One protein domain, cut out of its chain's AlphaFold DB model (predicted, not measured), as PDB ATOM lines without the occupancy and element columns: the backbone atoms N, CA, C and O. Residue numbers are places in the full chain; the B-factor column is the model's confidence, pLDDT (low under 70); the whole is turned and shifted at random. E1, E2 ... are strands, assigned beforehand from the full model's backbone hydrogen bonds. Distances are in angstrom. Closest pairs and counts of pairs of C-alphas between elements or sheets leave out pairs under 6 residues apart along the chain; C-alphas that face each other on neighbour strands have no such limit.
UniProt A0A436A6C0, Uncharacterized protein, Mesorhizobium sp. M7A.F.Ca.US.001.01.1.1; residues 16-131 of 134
ATOM      1  N   LYS A  16      -9.574  16.257 -27.367       93.75
ATOM      2  CA  LYS A  16      -8.567  15.300 -27.847       93.75
ATOM      3  C   LYS A  16      -7.346  15.284 -26.943       93.75
ATOM      4  O   LYS A  16      -6.818  16.324 -26.571       93.75
ATOM      5  N   PHE A  17      -6.944  14.073 -26.587       95.81
ATOM      6  CA  PHE A  17      -5.799  13.792 -25.734       95.81
ATOM      7  C   PHE A  17      -5.007  12.616 -26.309       95.81
ATOM      8  O   PHE A  17      -5.512  11.871 -27.151       95.81
ATOM      9  N   HIS A  18      -3.794  12.398 -25.823       96.06
ATOM     10  CA  HIS A  18      -2.892  11.346 -26.263       96.06
ATOM     11  C   HIS A  18      -2.444  10.506 -25.074       96.06
ATOM     12  O   HIS A  18      -2.176  11.018 -23.992       96.06
ATOM     13  N   HIS A  19      -2.386   9.189 -25.271       95.25
ATOM     14  CA  HIS A  19      -1.874   8.261 -24.268       95.25
ATOM     15  C   HIS A  19      -1.375   6.974 -24.926       95.25
ATOM     16  O   HIS A  19      -2.105   6.329 -25.685       95.25
ATOM     17  N   GLY A  20      -0.133   6.580 -24.627       93.00
ATOM     18  CA  GLY A  20       0.433   5.301 -25.069       93.00
ATOM     19  C   GLY A  20       0.330   5.073 -26.583       93.00
ATOM     20  O   GLY A  20       0.007   3.965 -27.010       93.00
ATOM     21  N   GLY A  21       0.515   6.127 -27.388       94.81
ATOM     22  CA  GLY A  21       0.395   6.106 -28.854       94.81
ATOM     23  C   GLY A  21      -1.039   6.077 -29.406       94.81
ATOM     24  O   GLY A  21      -1.217   5.908 -30.609       94.81
ATOM     25  N   SER A  22      -2.063   6.198 -28.557       96.31
ATOM     26  CA  SER A  22      -3.475   6.285 -28.961       96.31
ATOM     27  C   SER A  22      -3.994   7.718 -28.846       96.31
ATOM     28  O   SER A  22      -3.524   8.471 -27.993       96.31
ATOM     29  N   VAL A  23      -5.013   8.059 -29.642       96.75
ATOM     30  CA  VAL A  23      -5.815   9.275 -29.426       96.75
ATOM     31  C   VAL A  23      -7.005   8.939 -28.542       96.75
ATOM     32  O   VAL A  23      -7.741   7.975 -28.786       96.75
ATOM     33  N   MET A  24      -7.211   9.776 -27.542       96.94
ATOM     34  CA  MET A  24      -8.241   9.688 -26.528       96.94
ATOM     35  C   MET A  24      -9.267  10.810 -26.728       96.94
ATOM     36  O   MET A  24      -8.973  11.867 -27.280       96.94
ATOM     37  N   SER A  25     -10.492  10.554 -26.292       96.19
ATOM     38  CA  SER A  25     -11.572  11.530 -26.185       96.19
ATOM     39  C   SER A  25     -11.906  11.679 -24.711       96.19
ATOM     40  O   SER A  25     -12.308  10.695 -24.076       96.19
ATOM     41  N   VAL A  26     -11.723  12.885 -24.179       95.88
ATOM     42  CA  VAL A  26     -12.134  13.234 -22.821       95.88
ATOM     43  C   VAL A  26     -13.452  13.988 -22.875       95.88
ATOM     44  O   VAL A  26     -13.612  14.939 -23.641       95.88
ATOM     45  N   ARG A  27     -14.413  13.536 -22.076       94.81
ATOM     46  CA  ARG A  27     -15.731  14.154 -21.938       94.81
ATOM     47  C   ARG A  27     -15.973  14.464 -20.479       94.81
ATOM     48  O   ARG A  27     -15.815  13.576 -19.634       94.81
ATOM     49  N   THR A  28     -16.390  15.688 -20.218       92.25
ATOM     50  CA  THR A  28     -16.811  16.156 -18.906       92.25
ATOM     51  C   THR A  28     -18.322  16.381 -18.906       92.25
ATOM     52  O   THR A  28     -18.950  16.396 -19.956       92.25
ATOM     53  N   SER A  29     -18.931  16.415 -17.724       91.25
ATOM     54  CA  SER A  29     -20.327  16.820 -17.525       91.25
ATOM     55  C   SER A  29     -20.503  17.161 -16.049       91.25
ATOM     56  O   SER A  29     -20.633  16.268 -15.206       91.25
ATOM     57  N   GLY A  30     -20.461  18.450 -15.714       91.31
ATOM     58  CA  GLY A  30     -20.306  18.878 -14.324       91.31
ATOM     59  C   GLY A  30     -18.993  18.339 -13.751       91.31
ATOM     60  O   GLY A  30     -17.934  18.543 -14.337       91.31
ATOM     61  N   THR A  31     -19.058  17.608 -12.638       94.56
ATOM     62  CA  THR A  31     -17.876  16.959 -12.050       94.56
ATOM     63  C   THR A  31     -17.534  15.622 -12.702       94.56
ATOM     64  O   THR A  31     -16.430  15.130 -12.491       94.56
ATOM     65  N   ALA A  32     -18.435  15.015 -13.481       96.56
ATOM     66  CA  ALA A  32     -18.191  13.713 -14.093       96.56
ATOM     67  C   ALA A  32     -17.165  13.809 -15.230       96.56
ATOM     68  O   ALA A  32     -17.178  14.760 -16.010       96.56
ATOM     69  N   LEU A  33     -16.314  12.789 -15.349       95.69
ATOM     70  CA  LEU A  33     -15.240  12.706 -16.335       95.69
ATOM     71  C   LEU A  33     -15.152  11.291 -16.901       95.69
ATOM     72  O   LEU A  33     -15.102  10.301 -16.165       95.69
ATOM     73  N   THR A  34     -15.085  11.180 -18.226       97.81
ATOM     74  CA  THR A  34     -14.835   9.908 -18.909       97.81
ATOM     75  C   THR A  34     -13.775  10.052 -19.988       97.81
ATOM     76  O   THR A  34     -13.702  11.075 -20.665       97.81
ATOM     77  N   ILE A  35     -12.971   9.002 -20.166       97.81
ATOM     78  CA  ILE A  35     -11.915   8.951 -21.179       97.81
ATOM     79  C   ILE A  35     -12.108   7.695 -22.018       97.81
ATOM     80  O   ILE A  35     -12.135   6.579 -21.491       97.81
ATOM     81  N   HIS A  36     -12.228   7.875 -23.329       97.69
ATOM     82  CA  HIS A  36     -12.450   6.798 -24.291       97.69
ATOM     83  C   HIS A  36     -11.373   6.797 -25.370       97.69
ATOM     84  O   HIS A  36     -10.840   7.844 -25.724       97.69
ATOM     85  N   TYR A  37     -11.093   5.635 -25.955       97.25
ATOM     86  CA  TYR A  37     -10.242   5.552 -27.139       97.25
ATOM     87  C   TYR A  37     -10.965   6.148 -28.351       97.25
ATOM     88  O   TYR A  37     -11.926   5.567 -28.856       97.25
ATOM     89  N   ALA A  38     -10.495   7.287 -28.855       96.31
ATOM     90  CA  ALA A  38     -10.969   7.849 -30.117       96.31
ATOM     91  C   ALA A  38     -10.304   7.149 -31.314       96.31
ATOM     92  O   ALA A  38     -10.975   6.813 -32.290       96.31
ATOM     93  N   ARG A  39      -8.997   6.885 -31.205       96.69
ATOM     94  CA  ARG A  39      -8.194   6.129 -32.173       96.69
ATOM     95  C   ARG A  39      -7.204   5.242 -31.406       96.69
ATOM     96  O   ARG A  39      -6.146   5.731 -31.009       96.69
ATOM     97  N   PRO A  40      -7.545   3.969 -31.139       97.25
ATOM     98  CA  PRO A  40      -6.608   3.031 -30.531       97.25
ATOM     99  C   PRO A  40      -5.353   2.874 -31.391       97.25
ATOM    100  O   PRO A  40      -5.455   2.797 -32.617       97.25
ATOM    101  N   ARG A  41      -4.178   2.769 -30.763       96.69
ATOM    102  CA  ARG A  41      -2.965   2.366 -31.480       96.69
ATOM    103  C   ARG A  41      -3.090   0.949 -32.043       96.69
ATOM    104  O   ARG A  41      -3.794   0.104 -31.484       96.69
ATOM    105  N   ALA A  42      -2.334   0.667 -33.100       95.12
ATOM    106  CA  ALA A  42      -2.238  -0.676 -33.658       95.12
ATOM    107  C   ALA A  42      -1.792  -1.700 -32.593       95.12
ATOM    108  O   ALA A  42      -0.933  -1.420 -31.755       95.12
ATOM    109  N   GLY A  43      -2.399  -2.889 -32.619       91.31
ATOM    110  CA  GLY A  43      -2.081  -3.992 -31.706       91.31
ATOM    111  C   GLY A  43      -2.708  -3.905 -30.308       91.31
ATOM    112  O   GLY A  43      -2.607  -4.867 -29.547       91.31
ATOM    113  N   LEU A  44      -3.390  -2.808 -29.957       93.62
ATOM    114  CA  LEU A  44      -4.123  -2.715 -28.694       93.62
ATOM    115  C   LEU A  44      -5.447  -3.491 -28.775       93.62
ATOM    116  O   LEU A  44      -6.201  -3.360 -29.735       93.62
ATOM    117  N   ALA A  45      -5.755  -4.287 -27.750       93.94
ATOM    118  CA  ALA A  45      -6.958  -5.121 -27.694       93.94
ATOM    119  C   ALA A  45      -8.227  -4.334 -27.300       93.94
ATOM    120  O   ALA A  45      -8.938  -4.721 -26.373       93.94
ATOM    121  N   VAL A  46      -8.487  -3.215 -27.978       96.88
ATOM    122  CA  VAL A  46      -9.653  -2.338 -27.776       96.88
ATOM    123  C   VAL A  46     -10.125  -1.763 -29.112       96.88
ATOM    124  O   VAL A  46      -9.368  -1.706 -30.078       96.88
ATOM    125  N   THR A  47     -11.368  -1.289 -29.162       96.50
ATOM    126  CA  THR A  47     -11.938  -0.598 -30.330       96.50
ATOM    127  C   THR A  47     -12.193   0.879 -30.034       96.50
ATOM    128  O   THR A  47     -12.236   1.291 -28.868       96.50
ATOM    129  N   LYS A  48     -12.419   1.685 -31.082       96.88
ATOM    130  CA  LYS A  48     -12.945   3.054 -30.939       96.88
ATOM    131  C   LYS A  48     -14.176   3.051 -30.022       96.88
ATOM    132  O   LYS A  48     -15.040   2.189 -30.149       96.88
ATOM    133  N   GLY A  49     -14.227   4.005 -29.096       96.50
ATOM    134  CA  GLY A  49     -15.280   4.138 -28.088       96.50
ATOM    135  C   GLY A  49     -15.075   3.290 -26.831       96.50
ATOM    136  O   GLY A  49     -15.824   3.456 -25.874       96.50
ATOM    137  N   THR A  50     -14.060   2.421 -26.772       98.00
ATOM    138  CA  THR A  50     -13.753   1.675 -25.540       98.00
ATOM    139  C   THR A  50     -13.364   2.649 -24.426       98.00
ATOM    140  O   THR A  50     -12.528   3.529 -24.635       98.00
ATOM    141  N   ARG A  51     -13.960   2.510 -23.238       97.94
ATOM    142  CA  ARG A  51     -13.721   3.402 -22.094       97.94
ATOM    143  C   ARG A  51     -12.485   2.983 -21.310       97.94
ATOM    144  O   ARG A  51     -12.493   1.909 -20.716       97.94
ATOM    145  N   LEU A  52     -11.468   3.841 -21.267       98.38
ATOM    146  CA  LEU A  52     -10.281   3.664 -20.428       98.38
ATOM    147  C   LEU A  52     -10.565   4.063 -18.978       98.38
ATOM    148  O   LEU A  52     -10.164   3.342 -18.069       98.38
ATOM    149  N   PHE A  53     -11.254   5.188 -18.773       98.62
ATOM    150  CA  PHE A  53     -11.491   5.763 -17.448       98.62
ATOM    151  C   PHE A  53     -12.917   6.298 -17.293       98.62
ATOM    152  O   PHE A  53     -13.509   6.830 -18.236       98.62
ATOM    153  N   THR A  54     -13.449   6.178 -16.077       98.44
ATOM    154  CA  THR A  54     -14.654   6.869 -15.609       98.44
ATOM    155  C   THR A  54     -14.444   7.333 -14.174       98.44
ATOM    156  O   THR A  54     -13.969   6.560 -13.343       98.44
ATOM    157  N   GLY A  55     -14.830   8.561 -13.865       98.25
ATOM    158  CA  GLY A  55     -14.637   9.133 -12.539       98.25
ATOM    159  C   GLY A  55     -15.234  10.522 -12.415       98.25
ATOM    160  O   GLY A  55     -16.102  10.899 -13.206       98.25
ATOM    161  N   ALA A  56     -14.771  11.265 -11.418       98.06
ATOM    162  CA  ALA A  56     -15.211  12.627 -11.176       98.06
ATOM    163  C   ALA A  56     -14.111  13.496 -10.554       98.06
ATOM    164  O   ALA A  56     -13.208  12.988  -9.887       98.06
ATOM    165  N   LEU A  57     -14.237  14.809 -10.748       97.81
ATOM    166  CA  LEU A  57     -13.566  15.822  -9.942       97.81
ATOM    167  C   LEU A  57     -14.030  15.708  -8.489       97.81
ATOM    168  O   LEU A  57     -15.229  15.728  -8.206       97.81
ATOM    169  N   THR A  58     -13.071  15.610  -7.577       98.25
ATOM    170  CA  THR A  58     -13.295  15.603  -6.126       98.25
ATOM    171  C   THR A  58     -12.927  16.938  -5.485       98.25
ATOM    172  O   THR A  58     -13.426  17.258  -4.408       98.25
ATOM    173  N   ALA A  59     -12.092  17.740  -6.150       97.31
ATOM    174  CA  ALA A  59     -11.775  19.114  -5.778       97.31
ATOM    175  C   ALA A  59     -11.239  19.894  -6.988       97.31
ATOM    176  O   ALA A  59     -10.674  19.298  -7.905       97.31
ATOM    177  N   GLY A  60     -11.350  21.222  -6.951       95.44
ATOM    178  CA  GLY A  60     -10.805  22.106  -7.984       95.44
ATOM    179  C   GLY A  60     -11.659  22.169  -9.252       95.44
ATOM    180  O   GLY A  60     -12.883  22.045  -9.199       95.44
ATOM    181  N   THR A  61     -11.000  22.408 -10.381       93.25
ATOM    182  CA  THR A  61     -11.607  22.650 -11.699       93.25
ATOM    183  C   THR A  61     -11.030  21.707 -12.757       93.25
ATOM    184  O   THR A  61     -10.188  20.863 -12.456       93.25
ATOM    185  N   TRP A  62     -11.506  21.812 -13.998       89.56
ATOM    186  CA  TRP A  62     -10.983  21.023 -15.117       89.56
ATOM    187  C   TRP A  62      -9.544  21.416 -15.485       89.56
ATOM    188  O   TRP A  62      -8.803  20.581 -15.981       89.56
ATOM    189  N   GLU A  63      -9.140  22.654 -15.222       91.06
ATOM    190  CA  GLU A  63      -7.799  23.165 -15.509       91.06
ATOM    191  C   GLU A  63      -6.814  22.974 -14.336       91.06
ATOM    192  O   GLU A  63      -5.606  22.919 -14.540       91.06
ATOM    193  N   ASP A  64      -7.314  22.822 -13.109       95.69
ATOM    194  CA  ASP A  64      -6.506  22.536 -11.914       95.69
ATOM    195  C   ASP A  64      -7.370  21.821 -10.871       95.69
ATOM    196  O   ASP A  64      -8.176  22.442 -10.165       95.69
ATOM    197  N   GLY A  65      -7.279  20.494 -10.817       96.81
ATOM    198  CA  GLY A  65      -8.217  19.697 -10.034       96.81
ATOM    199  C   GLY A  65      -7.715  18.326  -9.626       96.81
ATOM    200  O   GLY A  65      -6.771  17.774 -10.186       96.81
ATOM    201  N   LYS A  66      -8.390  17.756  -8.630       98.56
ATOM    202  CA  LYS A  66      -8.195  16.379  -8.166       98.56
ATOM    203  C   LYS A  66      -9.315  15.510  -8.699       98.56
ATOM    204  O   LYS A  66     -10.476  15.912  -8.667       98.56
ATOM    205  N   ILE A  67      -8.969  14.315  -9.155       98.38
ATOM    206  CA  ILE A  67      -9.917  13.362  -9.727       98.38
ATOM    207  C   ILE A  67      -9.775  11.988  -9.089       98.38
ATOM    208  O   ILE A  67      -8.677  11.548  -8.754       98.38
ATOM    209  N   GLU A  68     -10.892  11.283  -8.976       98.75
ATOM    210  CA  GLU A  68     -10.933   9.885  -8.553       98.75
ATOM    211  C   GLU A  68     -11.864   9.087  -9.457       98.75
ATOM    212  O   GLU A  68     -12.840   9.606 -10.007       98.75
ATOM    213  N   GLY A  69     -11.570   7.802  -9.635       98.62
ATOM    214  CA  GLY A  69     -12.402   6.946 -10.463       98.62
ATOM    215  C   GLY A  69     -11.837   5.555 -10.676       98.62
ATOM    216  O   GLY A  69     -11.083   5.019  -9.862       98.62
ATOM    217  N   LYS A  70     -12.234   4.951 -11.795       98.75
ATOM    218  CA  LYS A  70     -11.771   3.635 -12.226       98.75
ATOM    219  C   LYS A  70     -11.148   3.719 -13.606       98.75
ATOM    220  O   LYS A  70     -11.811   4.137 -14.555       98.75
ATOM    221  N   ALA A  71      -9.911   3.254 -13.711       98.50
ATOM    222  CA  ALA A  71      -9.263   2.942 -14.977       98.50
ATOM    223  C   ALA A  71      -9.423   1.445 -15.294       98.50
ATOM    224  O   ALA A  71      -9.893   0.673 -14.456       98.50
ATOM    225  N   ALA A  72      -9.046   1.015 -16.499       97.88
ATOM    226  CA  ALA A  72      -9.121  -0.386 -16.902       97.88
ATOM    227  C   ALA A  72      -7.881  -0.853 -17.667       97.88
ATOM    228  O   ALA A  72      -7.340  -0.134 -18.501       97.88
ATOM    229  N   VAL A  73      -7.471  -2.098 -17.411       96.62
ATOM    230  CA  VAL A  73      -6.450  -2.808 -18.190       96.62
ATOM    231  C   VAL A  73      -7.124  -3.732 -19.203       96.62
ATOM    232  O   VAL A  73      -8.087  -4.445 -18.884       96.62
ATOM    233  N   PHE A  74      -6.585  -3.753 -20.421       95.62
ATOM    234  CA  PHE A  74      -7.101  -4.526 -21.548       95.62
ATOM    235  C   PHE A  74      -6.100  -5.596 -21.981       95.62
ATOM    236  O   PHE A  74      -4.894  -5.371 -21.993       95.62
ATOM    237  N   SER A  75      -6.604  -6.772 -22.353       94.38
ATOM    238  CA  SER A  75      -5.804  -7.823 -22.989       94.38
ATOM    239  C   SER A  75      -6.681  -8.612 -23.949       94.38
ATOM    240  O   SER A  75      -7.883  -8.763 -23.714       94.38
ATOM    241  N   LYS A  76      -6.077  -9.118 -25.024       93.88
ATOM    242  CA  LYS A  76      -6.773  -9.858 -26.078       93.88
ATOM    243  C   LYS A  76      -7.469 -11.091 -25.497       93.88
ATOM    244  O   LYS A  76      -6.863 -11.851 -24.751       93.88
ATOM    245  N   GLY A  77      -8.742 -11.278 -25.846       93.94
ATOM    246  CA  GLY A  77      -9.549 -12.420 -25.397       93.94
ATOM    247  C   GLY A  77     -10.050 -12.332 -23.951       93.94
ATOM    248  O   GLY A  77     -10.779 -13.214 -23.511       93.94
ATOM    249  N   CYS A  78      -9.717 -11.269 -23.220       96.00
ATOM    250  CA  CYS A  78     -10.149 -11.082 -21.842       96.00
ATOM    251  C   CYS A  78     -11.126  -9.915 -21.710       96.00
ATOM    252  O   CYS A  78     -11.007  -8.901 -22.395       96.00
ATOM    253  N   LYS A  79     -12.042 -10.012 -20.738       95.50
ATOM    254  CA  LYS A  79     -12.820  -8.851 -20.273       95.50
ATOM    255  C   LYS A  79     -11.873  -7.761 -19.759       95.50
ATOM    256  O   LYS A  79     -10.760  -8.070 -19.339       95.50
ATOM    257  N   SER A  80     -12.281  -6.497 -19.752       96.38
ATOM    258  CA  SER A  80     -11.495  -5.434 -19.109       96.38
ATOM    259  C   SER A  80     -11.340  -5.699 -17.607       96.38
ATOM    260  O   SER A  80     -12.297  -6.141 -16.970       96.38
ATOM    261  N   ALA A  81     -10.173  -5.406 -17.033       97.62
ATOM    262  CA  ALA A  81      -9.952  -5.461 -15.586       97.62
ATOM    263  C   ALA A  81      -9.918  -4.035 -15.007       97.62
ATOM    264  O   ALA A  81      -8.911  -3.346 -15.193       97.62
ATOM    265  N   PRO A  82     -11.000  -3.563 -14.355       98.00
ATOM    266  CA  PRO A  82     -11.039  -2.230 -13.771       98.00
ATOM    267  C   PRO A  82     -10.269  -2.160 -12.446       98.00
ATOM    268  O   PRO A  82     -10.204  -3.145 -11.710       98.00
ATOM    269  N   TYR A  83      -9.741  -0.985 -12.116       98.50
ATOM    270  CA  TYR A  83      -9.077  -0.708 -10.842       98.50
ATOM    271  C   TYR A  83      -9.216   0.762 -10.450       98.50
ATOM    272  O   TYR A  83      -9.381   1.629 -11.310       98.50
ATOM    273  N   THR A  84      -9.203   1.022  -9.144       98.62
ATOM    274  CA  THR A  84      -9.330   2.375  -8.595       98.62
ATOM    275  C   THR A  84      -8.068   3.175  -8.879       98.62
ATOM    276  O   THR A  84      -6.958   2.675  -8.690       98.62
ATOM    277  N   VAL A  85      -8.262   4.419  -9.301       98.75
ATOM    278  CA  VAL A  85      -7.199   5.403  -9.475       98.75
ATOM    279  C   VAL A  85      -7.624   6.739  -8.876       98.75
ATOM    280  O   VAL A  85      -8.806   7.087  -8.878       98.75
ATOM    281  N   SER A  86      -6.638   7.490  -8.412       98.69
ATOM    282  CA  SER A  86      -6.751   8.899  -8.045       98.69
ATOM    283  C   SER A  86      -5.717   9.690  -8.829       98.69
ATOM    284  O   SER A  86      -4.707   9.134  -9.262       98.69
ATOM    285  N   GLY A  87      -5.942  10.980  -9.010       98.00
ATOM    286  CA  GLY A  87      -5.078  11.765  -9.864       98.00
ATOM    287  C   GLY A  87      -5.341  13.253  -9.827       98.00
ATOM    288  O   GLY A  87      -6.131  13.750  -9.021       98.00
ATOM    289  N   THR A  88      -4.676  13.944 -10.739       98.25
ATOM    290  CA  THR A  88      -4.796  15.387 -10.920       98.25
ATOM    291  C   THR A  88      -4.986  15.737 -12.381       98.25
ATOM    292  O   THR A  88      -4.520  15.015 -13.265       98.25
ATOM    293  N   ILE A  89      -5.625  16.874 -12.615       97.50
ATOM    294  CA  ILE A  89      -5.613  17.569 -13.892       97.50
ATOM    295  C   ILE A  89      -4.845  18.866 -13.682       97.50
ATOM    296  O   ILE A  89      -5.098  19.549 -12.689       97.50
ATOM    297  N   ARG A  90      -3.896  19.162 -14.568       96.62
ATOM    298  CA  ARG A  90      -3.071  20.369 -14.515       96.62
ATOM    299  C   ARG A  90      -3.015  21.030 -15.879       96.62
ATOM    300  O   ARG A  90      -2.761  20.358 -16.875       96.62
ATOM    301  N   ASP A  91      -3.209  22.336 -15.905       94.19
ATOM    302  CA  ASP A  91      -2.831  23.186 -17.023       94.19
ATOM    303  C   ASP A  91      -1.327  23.472 -16.947       94.19
ATOM    304  O   ASP A  91      -0.841  24.126 -16.023       94.19
ATOM    305  N   GLU A  92      -0.576  22.925 -17.899       91.31
ATOM    306  CA  GLU A  92       0.873  23.094 -18.012       91.31
ATOM    307  C   GLU A  92       1.243  24.094 -19.125       91.31
ATOM    308  O   GLU A  92       2.385  24.126 -19.583       91.31
ATOM    309  N   GLY A  93       0.298  24.944 -19.550       86.75
ATOM    310  CA  GLY A  93       0.503  26.011 -20.527       86.75
ATOM    311  C   GLY A  93      -0.097  25.662 -21.890       86.75
ATOM    312  O   GLY A  93      -1.273  25.933 -22.119       86.75
ATOM    313  N   PRO A  94       0.673  25.091 -22.840       85.38
ATOM    314  CA  PRO A  94       0.103  24.667 -24.118       85.38
ATOM    315  C   PRO A  94      -0.769  23.411 -23.986       85.38
ATOM    316  O   PRO A  94      -1.519  23.106 -24.911       85.38
ATOM    317  N   ASN A  95      -0.669  22.685 -22.863       90.25
ATOM    318  CA  ASN A  95      -1.311  21.392 -22.671       90.25
ATOM    319  C   ASN A  95      -2.030  21.291 -21.321       90.25
ATOM    320  O   ASN A  95      -1.521  21.732 -20.297       90.25
ATOM    321  N   ILE A  96      -3.159  20.585 -21.316       94.25
ATOM    322  CA  ILE A  96      -3.772  20.004 -20.125       94.25
ATOM    323  C   ILE A  96      -3.226  18.585 -19.940       94.25
ATOM    324  O   ILE A  96      -3.279  17.766 -20.860       94.25
ATOM    325  N   VAL A  97      -2.761  18.267 -18.735       96.62
ATOM    326  CA  VAL A  97      -2.236  16.952 -18.358       96.62
ATOM    327  C   VAL A  97      -3.152  16.308 -17.327       96.62
ATOM    328  O   VAL A  97      -3.381  16.852 -16.249       96.62
ATOM    329  N   VAL A  98      -3.666  15.121 -17.649       97.69
ATOM    330  CA  VAL A  98      -4.398  14.256 -16.720       97.69
ATOM    331  C   VAL A  98      -3.470  13.134 -16.273       97.69
ATOM    332  O   VAL A  98      -3.081  12.279 -17.071       97.69
ATOM    333  N   GLU A  99      -3.144  13.111 -14.988       98.00
ATOM    334  CA  GLU A  99      -2.251  12.125 -14.384       98.00
ATOM    335  C   GLU A  99      -3.025  11.272 -13.380       98.00
ATOM    336  O   GLU A  99      -3.598  11.795 -12.428       98.00
ATOM    337  N   LEU A 100      -3.060   9.957 -13.592       98.50
ATOM    338  CA  LEU A 100      -3.796   8.991 -12.773       98.50
ATOM    339  C   LEU A 100      -2.840   7.951 -12.200       98.50
ATOM    340  O   LEU A 100      -2.002   7.413 -12.917       98.50
ATOM    341  N   SER A 101      -3.020   7.600 -10.930       98.56
ATOM    342  CA  SER A 101      -2.240   6.568 -10.247       98.56
ATOM    343  C   SER A 101      -3.126   5.596  -9.482       98.56
ATOM    344  O   SER A 101      -4.117   5.987  -8.868       98.56
ATOM    345  N   GLY A 102      -2.756   4.318  -9.482       98.38
ATOM    346  CA  GLY A 102      -3.441   3.288  -8.704       98.38
ATOM    347  C   GLY A 102      -2.791   1.915  -8.826       98.38
ATOM    348  O   GLY A 102      -1.957   1.672  -9.696       98.38
ATOM    349  N   ALA A 103      -3.168   0.985  -7.950       98.38
ATOM    350  CA  ALA A 103      -2.651  -0.377  -8.003       98.38
ATOM    351  C   ALA A 103      -3.300  -1.135  -9.175       98.38
ATOM    352  O   ALA A 103      -4.458  -1.543  -9.099       98.38
ATOM    353  N   ALA A 104      -2.563  -1.317 -10.270       98.19
ATOM    354  CA  ALA A 104      -3.083  -1.909 -11.496       98.19
ATOM    355  C   ALA A 104      -3.131  -3.445 -11.421       98.19
ATOM    356  O   ALA A 104      -2.208  -4.065 -10.881       98.19
ATOM    357  N   PRO A 105      -4.174  -4.084 -11.979       98.00
ATOM    358  CA  PRO A 105      -4.327  -5.529 -11.969       98.00
ATOM    359  C   PRO A 105      -3.295  -6.175 -12.895       98.00
ATOM    360  O   PRO A 105      -3.173  -5.822 -14.068       98.00
ATOM    361  N   VAL A 106      -2.586  -7.173 -12.376       96.88
ATOM    362  CA  VAL A 106      -1.620  -7.975 -13.127       96.88
ATOM    363  C   VAL A 106      -2.206  -9.357 -13.349       96.88
ATOM    364  O   VAL A 106      -2.647 -10.021 -12.410       96.88
ATOM    365  N   ARG A 107      -2.223  -9.785 -14.611       95.56
ATOM    366  CA  ARG A 107      -2.738 -11.096 -15.003       95.56
ATOM    367  C   ARG A 107      -1.661 -12.164 -14.965       95.56
ATOM    368  O   ARG A 107      -0.496 -11.884 -15.239       95.56
ATOM    369  N   ALA A 108      -2.080 -13.394 -14.684       95.31
ATOM    370  CA  ALA A 108      -1.250 -14.559 -14.945       95.31
ATOM    371  C   ALA A 108      -0.882 -14.629 -16.442       95.31
ATOM    372  O   ALA A 108      -1.721 -14.301 -17.293       95.31
ATOM    373  N   PRO A 109       0.339 -15.073 -16.789       92.81
ATOM    374  CA  PRO A 109       0.729 -15.283 -18.179       92.81
ATOM    375  C   PRO A 109      -0.281 -16.169 -18.919       92.81
ATOM    376  O   PRO A 109      -0.695 -17.205 -18.408       92.81
ATOM    377  N   GLY A 110      -0.702 -15.743 -20.112       92.50
ATOM    378  CA  GLY A 110      -1.637 -16.502 -20.954       92.50
ATOM    379  C   GLY A 110      -3.066 -16.642 -20.409       92.50
ATOM    380  O   GLY A 110      -3.852 -17.387 -20.985       92.50
ATOM    381  N   SER A 111      -3.428 -15.946 -19.326       95.25
ATOM    382  CA  SER A 111      -4.735 -16.079 -18.674       95.25
ATOM    383  C   SER A 111      -5.395 -14.725 -18.406       95.25
ATOM    384  O   SER A 111      -4.749 -13.679 -18.344       95.25
ATOM    385  N   CYS A 112      -6.715 -14.740 -18.224       96.81
ATOM    386  CA  CYS A 112      -7.483 -13.564 -17.818       96.81
ATOM    387  C   CYS A 112      -7.505 -13.346 -16.299       96.81
ATOM    388  O   CYS A 112      -7.932 -12.275 -15.856       96.81
ATOM    389  N   SER A 113      -7.041 -14.325 -15.516       97.06
ATOM    390  CA  SER A 113      -7.027 -14.276 -14.054       97.06
ATOM    391  C   SER A 113      -6.070 -13.204 -13.545       97.06
ATOM    392  O   SER A 113      -4.878 -13.234 -13.850       97.06
ATOM    393  N   VAL A 114      -6.592 -12.269 -12.751       97.06
ATOM    394  CA  VAL A 114      -5.786 -11.293 -12.010       97.06
ATOM    395  C   VAL A 114      -5.196 -11.994 -10.792       97.06
ATOM    396  O   VAL A 114      -5.937 -12.563  -9.997       97.06
ATOM    397  N   THR A 115      -3.873 -11.977 -10.658       97.00
ATOM    398  CA  THR A 115      -3.161 -12.674  -9.574       97.00
ATOM    399  C   THR A 115      -2.625 -11.730  -8.513       97.00
ATOM    400  O   THR A 115      -2.427 -12.138  -7.373       97.00
ATOM    401  N   ARG A 116      -2.384 -10.468  -8.873       96.75
ATOM    402  CA  ARG A 116      -1.927  -9.427  -7.949       96.75
ATOM    403  C   ARG A 116      -2.279  -8.040  -8.471       96.75
ATOM    404  O   ARG A 116      -2.648  -7.878  -9.634       96.75
ATOM    405  N   TYR A 117      -2.071  -7.046  -7.621       97.75
ATOM    406  CA  TYR A 117      -2.127  -5.633  -7.977       97.75
ATOM    407  C   TYR A 117      -0.738  -5.009  -7.810       97.75
ATOM    408  O   TYR A 117       0.045  -5.447  -6.967       97.75
ATOM    409  N   SER A 118      -0.394  -4.040  -8.654       97.06
ATOM    410  CA  SER A 118       0.946  -3.446  -8.712       97.06
ATOM    411  C   SER A 118       0.854  -1.932  -8.753       97.06
ATOM    412  O   SER A 118       0.195  -1.397  -9.634       97.06
ATOM    413  N   THR A 119       1.562  -1.242  -7.865       96.31
ATOM    414  CA  THR A 119       1.708   0.227  -7.887       96.31
ATOM    415  C   THR A 119       2.890   0.703  -8.738       96.31
ATOM    416  O   THR A 119       3.076   1.900  -8.912       96.31
ATOM    417  N   SER A 120       3.671  -0.228  -9.290       93.44
ATOM    418  CA  SER A 120       4.884   0.027 -10.085       93.44
ATOM    419  C   SER A 120       4.848  -0.555 -11.507       93.44
ATOM    420  O   SER A 120       5.880  -0.677 -12.158       93.44
ATOM    421  N   SER A 121       3.680  -0.991 -11.990       91.50
ATOM    422  CA  SER A 121       3.566  -1.506 -13.365       91.50
ATOM    423  C   SER A 121       3.398  -0.368 -14.371       91.50
ATOM    424  O   SER A 121       2.950   0.712 -14.013       91.50
ATOM    425  N   SER A 122       3.609  -0.616 -15.661       88.88
ATOM    426  CA  SER A 122       3.313   0.392 -16.694       88.88
ATOM    427  C   SER A 122       1.843   0.830 -16.753       88.88
ATOM    428  O   SER A 122       1.537   1.845 -17.362       88.88
ATOM    429  N   ASN A 123       0.927   0.075 -16.135       94.06
ATOM    430  CA  ASN A 123      -0.482   0.441 -16.038       94.06
ATOM    431  C   ASN A 123      -0.832   1.118 -14.708       94.06
ATOM    432  O   ASN A 123      -1.993   1.445 -14.527       94.06
ATOM    433  N   SER A 124       0.094   1.276 -13.752       95.81
ATOM    434  CA  SER A 124      -0.223   1.887 -12.448       95.81
ATOM    435  C   SER A 124      -0.126   3.403 -12.438       95.81
ATOM    436  O   SER A 124      -0.538   4.023 -11.461       95.81
ATOM    437  N   HIS A 125       0.410   3.977 -13.511       97.19
ATOM    438  CA  HIS A 125       0.555   5.405 -13.726       97.19
ATOM    439  C   HIS A 125       0.169   5.714 -15.174       97.19
ATOM    440  O   HIS A 125       0.714   5.115 -16.102       97.19
ATOM    441  N   LEU A 126      -0.832   6.570 -15.366       96.94
ATOM    442  CA  LEU A 126      -1.330   6.969 -16.678       96.94
ATOM    443  C   LEU A 126      -1.177   8.478 -16.810       96.94
ATOM    444  O   LEU A 126      -1.775   9.221 -16.037       96.94
ATOM    445  N   VAL A 127      -0.436   8.907 -17.825       97.00
ATOM    446  CA  VAL A 127      -0.360  10.310 -18.239       97.00
ATOM    447  C   VAL A 127      -1.101  10.446 -19.559       97.00
ATOM    448  O   VAL A 127      -0.852   9.684 -20.502       97.00
ATOM    449  N   ILE A 128      -2.087  11.334 -19.585       96.56
ATOM    450  CA  ILE A 128      -2.973  11.578 -20.720       96.56
ATOM    451  C   ILE A 128      -2.932  13.080 -20.983       96.56
ATOM    452  O   ILE A 128      -3.422  13.866 -20.177       96.56
ATOM    453  N   GLU A 129      -2.339  13.474 -22.101       95.38
ATOM    454  CA  GLU A 129      -1.974  14.870 -22.373       95.38
ATOM    455  C   GLU A 129      -2.795  15.396 -23.543       95.38
ATOM    456  O   GLU A 129      -3.013  14.672 -24.519       95.38
ATOM    457  N   SER A 130      -3.290  16.629 -23.466       92.69
ATOM    458  CA  SER A 130      -3.868  17.267 -24.645       92.69
ATOM    459  C   SER A 130      -2.760  17.505 -25.665       92.69
ATOM    460  O   SER A 130      -1.652  17.871 -25.287       92.69
ATOM    461  N   GLY A 131      -3.057  17.306 -26.943       75.06
ATOM    462  CA  GLY A 131      -2.155  17.661 -28.034       75.06
ATOM    463  C   GLY A 131      -2.799  18.708 -28.932       75.06
ATOM    464  O   GLY A 131      -4.027  18.788 -29.016       75.06
TER     465      GLY A 131
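What this domain is: This is residues 16 to 131 of the 134 residues of an uncharacterized protein of Mesorhizobium sp. M7A.F.Ca.US.001.01.1.1 (UniProt A0A436A6C0). The main body is a closed barrel of eight antiparallel strands, E1 to E7 and E10, with E10 and E1 closing the ring over a short pairing. A small hairpin of two strands, E8 and E9, lies beyond the ring near the end of E5 and the beginning of E6; it is inserted in the chain between E7 and E10. The 116 printed residues hold ten named strands in the order E1 to E10 and no named helix, and the class is all strand. Round the ring run E1, E2, E3, E4, E5, E6, E7, E10 and back to E1, and E8 and E9 make a second, antiparallel sheet. The whole is compact, with a radius of gyration of the C-alphas of 14.0 A, yet elongated in outline, spanning 42 by 26 by 22 A.

Where its parts are: Find C-alpha 16 at (-8.567, 15.300, -27.847), where E1 begins; it runs over residues 16 to 19. Next come E2, residues 22 to 29, 22.9 A from first to last C-alpha, and E3, residues 32 to 39, 22.0 A. E4, residues 51 to 60, is 23.6 A long. E5, residues 64 to 73, is 26.1 A long and bends by 63 degrees at residue 69. Look for C-alpha 81 at (-9.952, -5.461, -15.586): there E6 begins, the longest strand by residues, running to residue 91 over 29.6 A and bending by 65 degrees at residue 84. E7, residues 96 to 101, is 16.7 A long and runs on into E8, residues 104 to 107, across a break of 2 residues, at 57 degrees. E9 takes residues 114 to 118. E10, residues 125 to 130, is 16.7 A long and ends at C-alpha 130, (-3.868, 17.267, -24.645).

How they stand to each other: Walk round the barrel from E1. E1 to E7 form a meander, each strand the antiparallel neighbour of the one before. In the hairpin of E1 and E2, N 24 and O 17 are 2.7 A apart. E3 lies on the other side of E2 from E1, with N 25 and O 36 at 2.8 A. E3 and E4 show N 33 and O 55 at 2.9 A, and E4 and E5 show N 58 and O 66 at 2.8 A. E5 and E6 are a hairpin at 154 degrees between directions, with N 87 and O 67 at 2.8 A. E6 and E7 have N 101 and O 86 at 2.8 A. E7 and E10 are antiparallel at 168 degrees, with N 98 and O 128 at 2.8 A. E10 is staggered: it pairs with E7 over residues 125 to 129 and with E1 over residues 129 to 130, where N 18 and O 129, 2.7 A apart, are within hydrogen-bond range. Now look at the hairpin of E8 and E9, antiparallel neighbours in a separate sheet of 2 strands, where N 104 and O 118, 2.8 A apart, are within hydrogen-bond range. The closest C-alphas of E6 and E8 are those of Tyr 83 and Ala 104, 6.1 A apart. E6 and E9 are apart, but only just, the closest C-alphas being 8.0 A from each other.

The domain as a whole: The two C-alphas farthest apart are those of Gly 93 and Gly 110, at 42.6 A; they lie in the links E6 to E7 and E8 to E9. The first and last printed C-alphas, Lys 16 and Gly 131, are 6.8 A apart. The printed part has no cut. The long link is E3 to E4, with 11 residues. The mean pLDDT of the printed part is 95.7, and no printed residue is under 70.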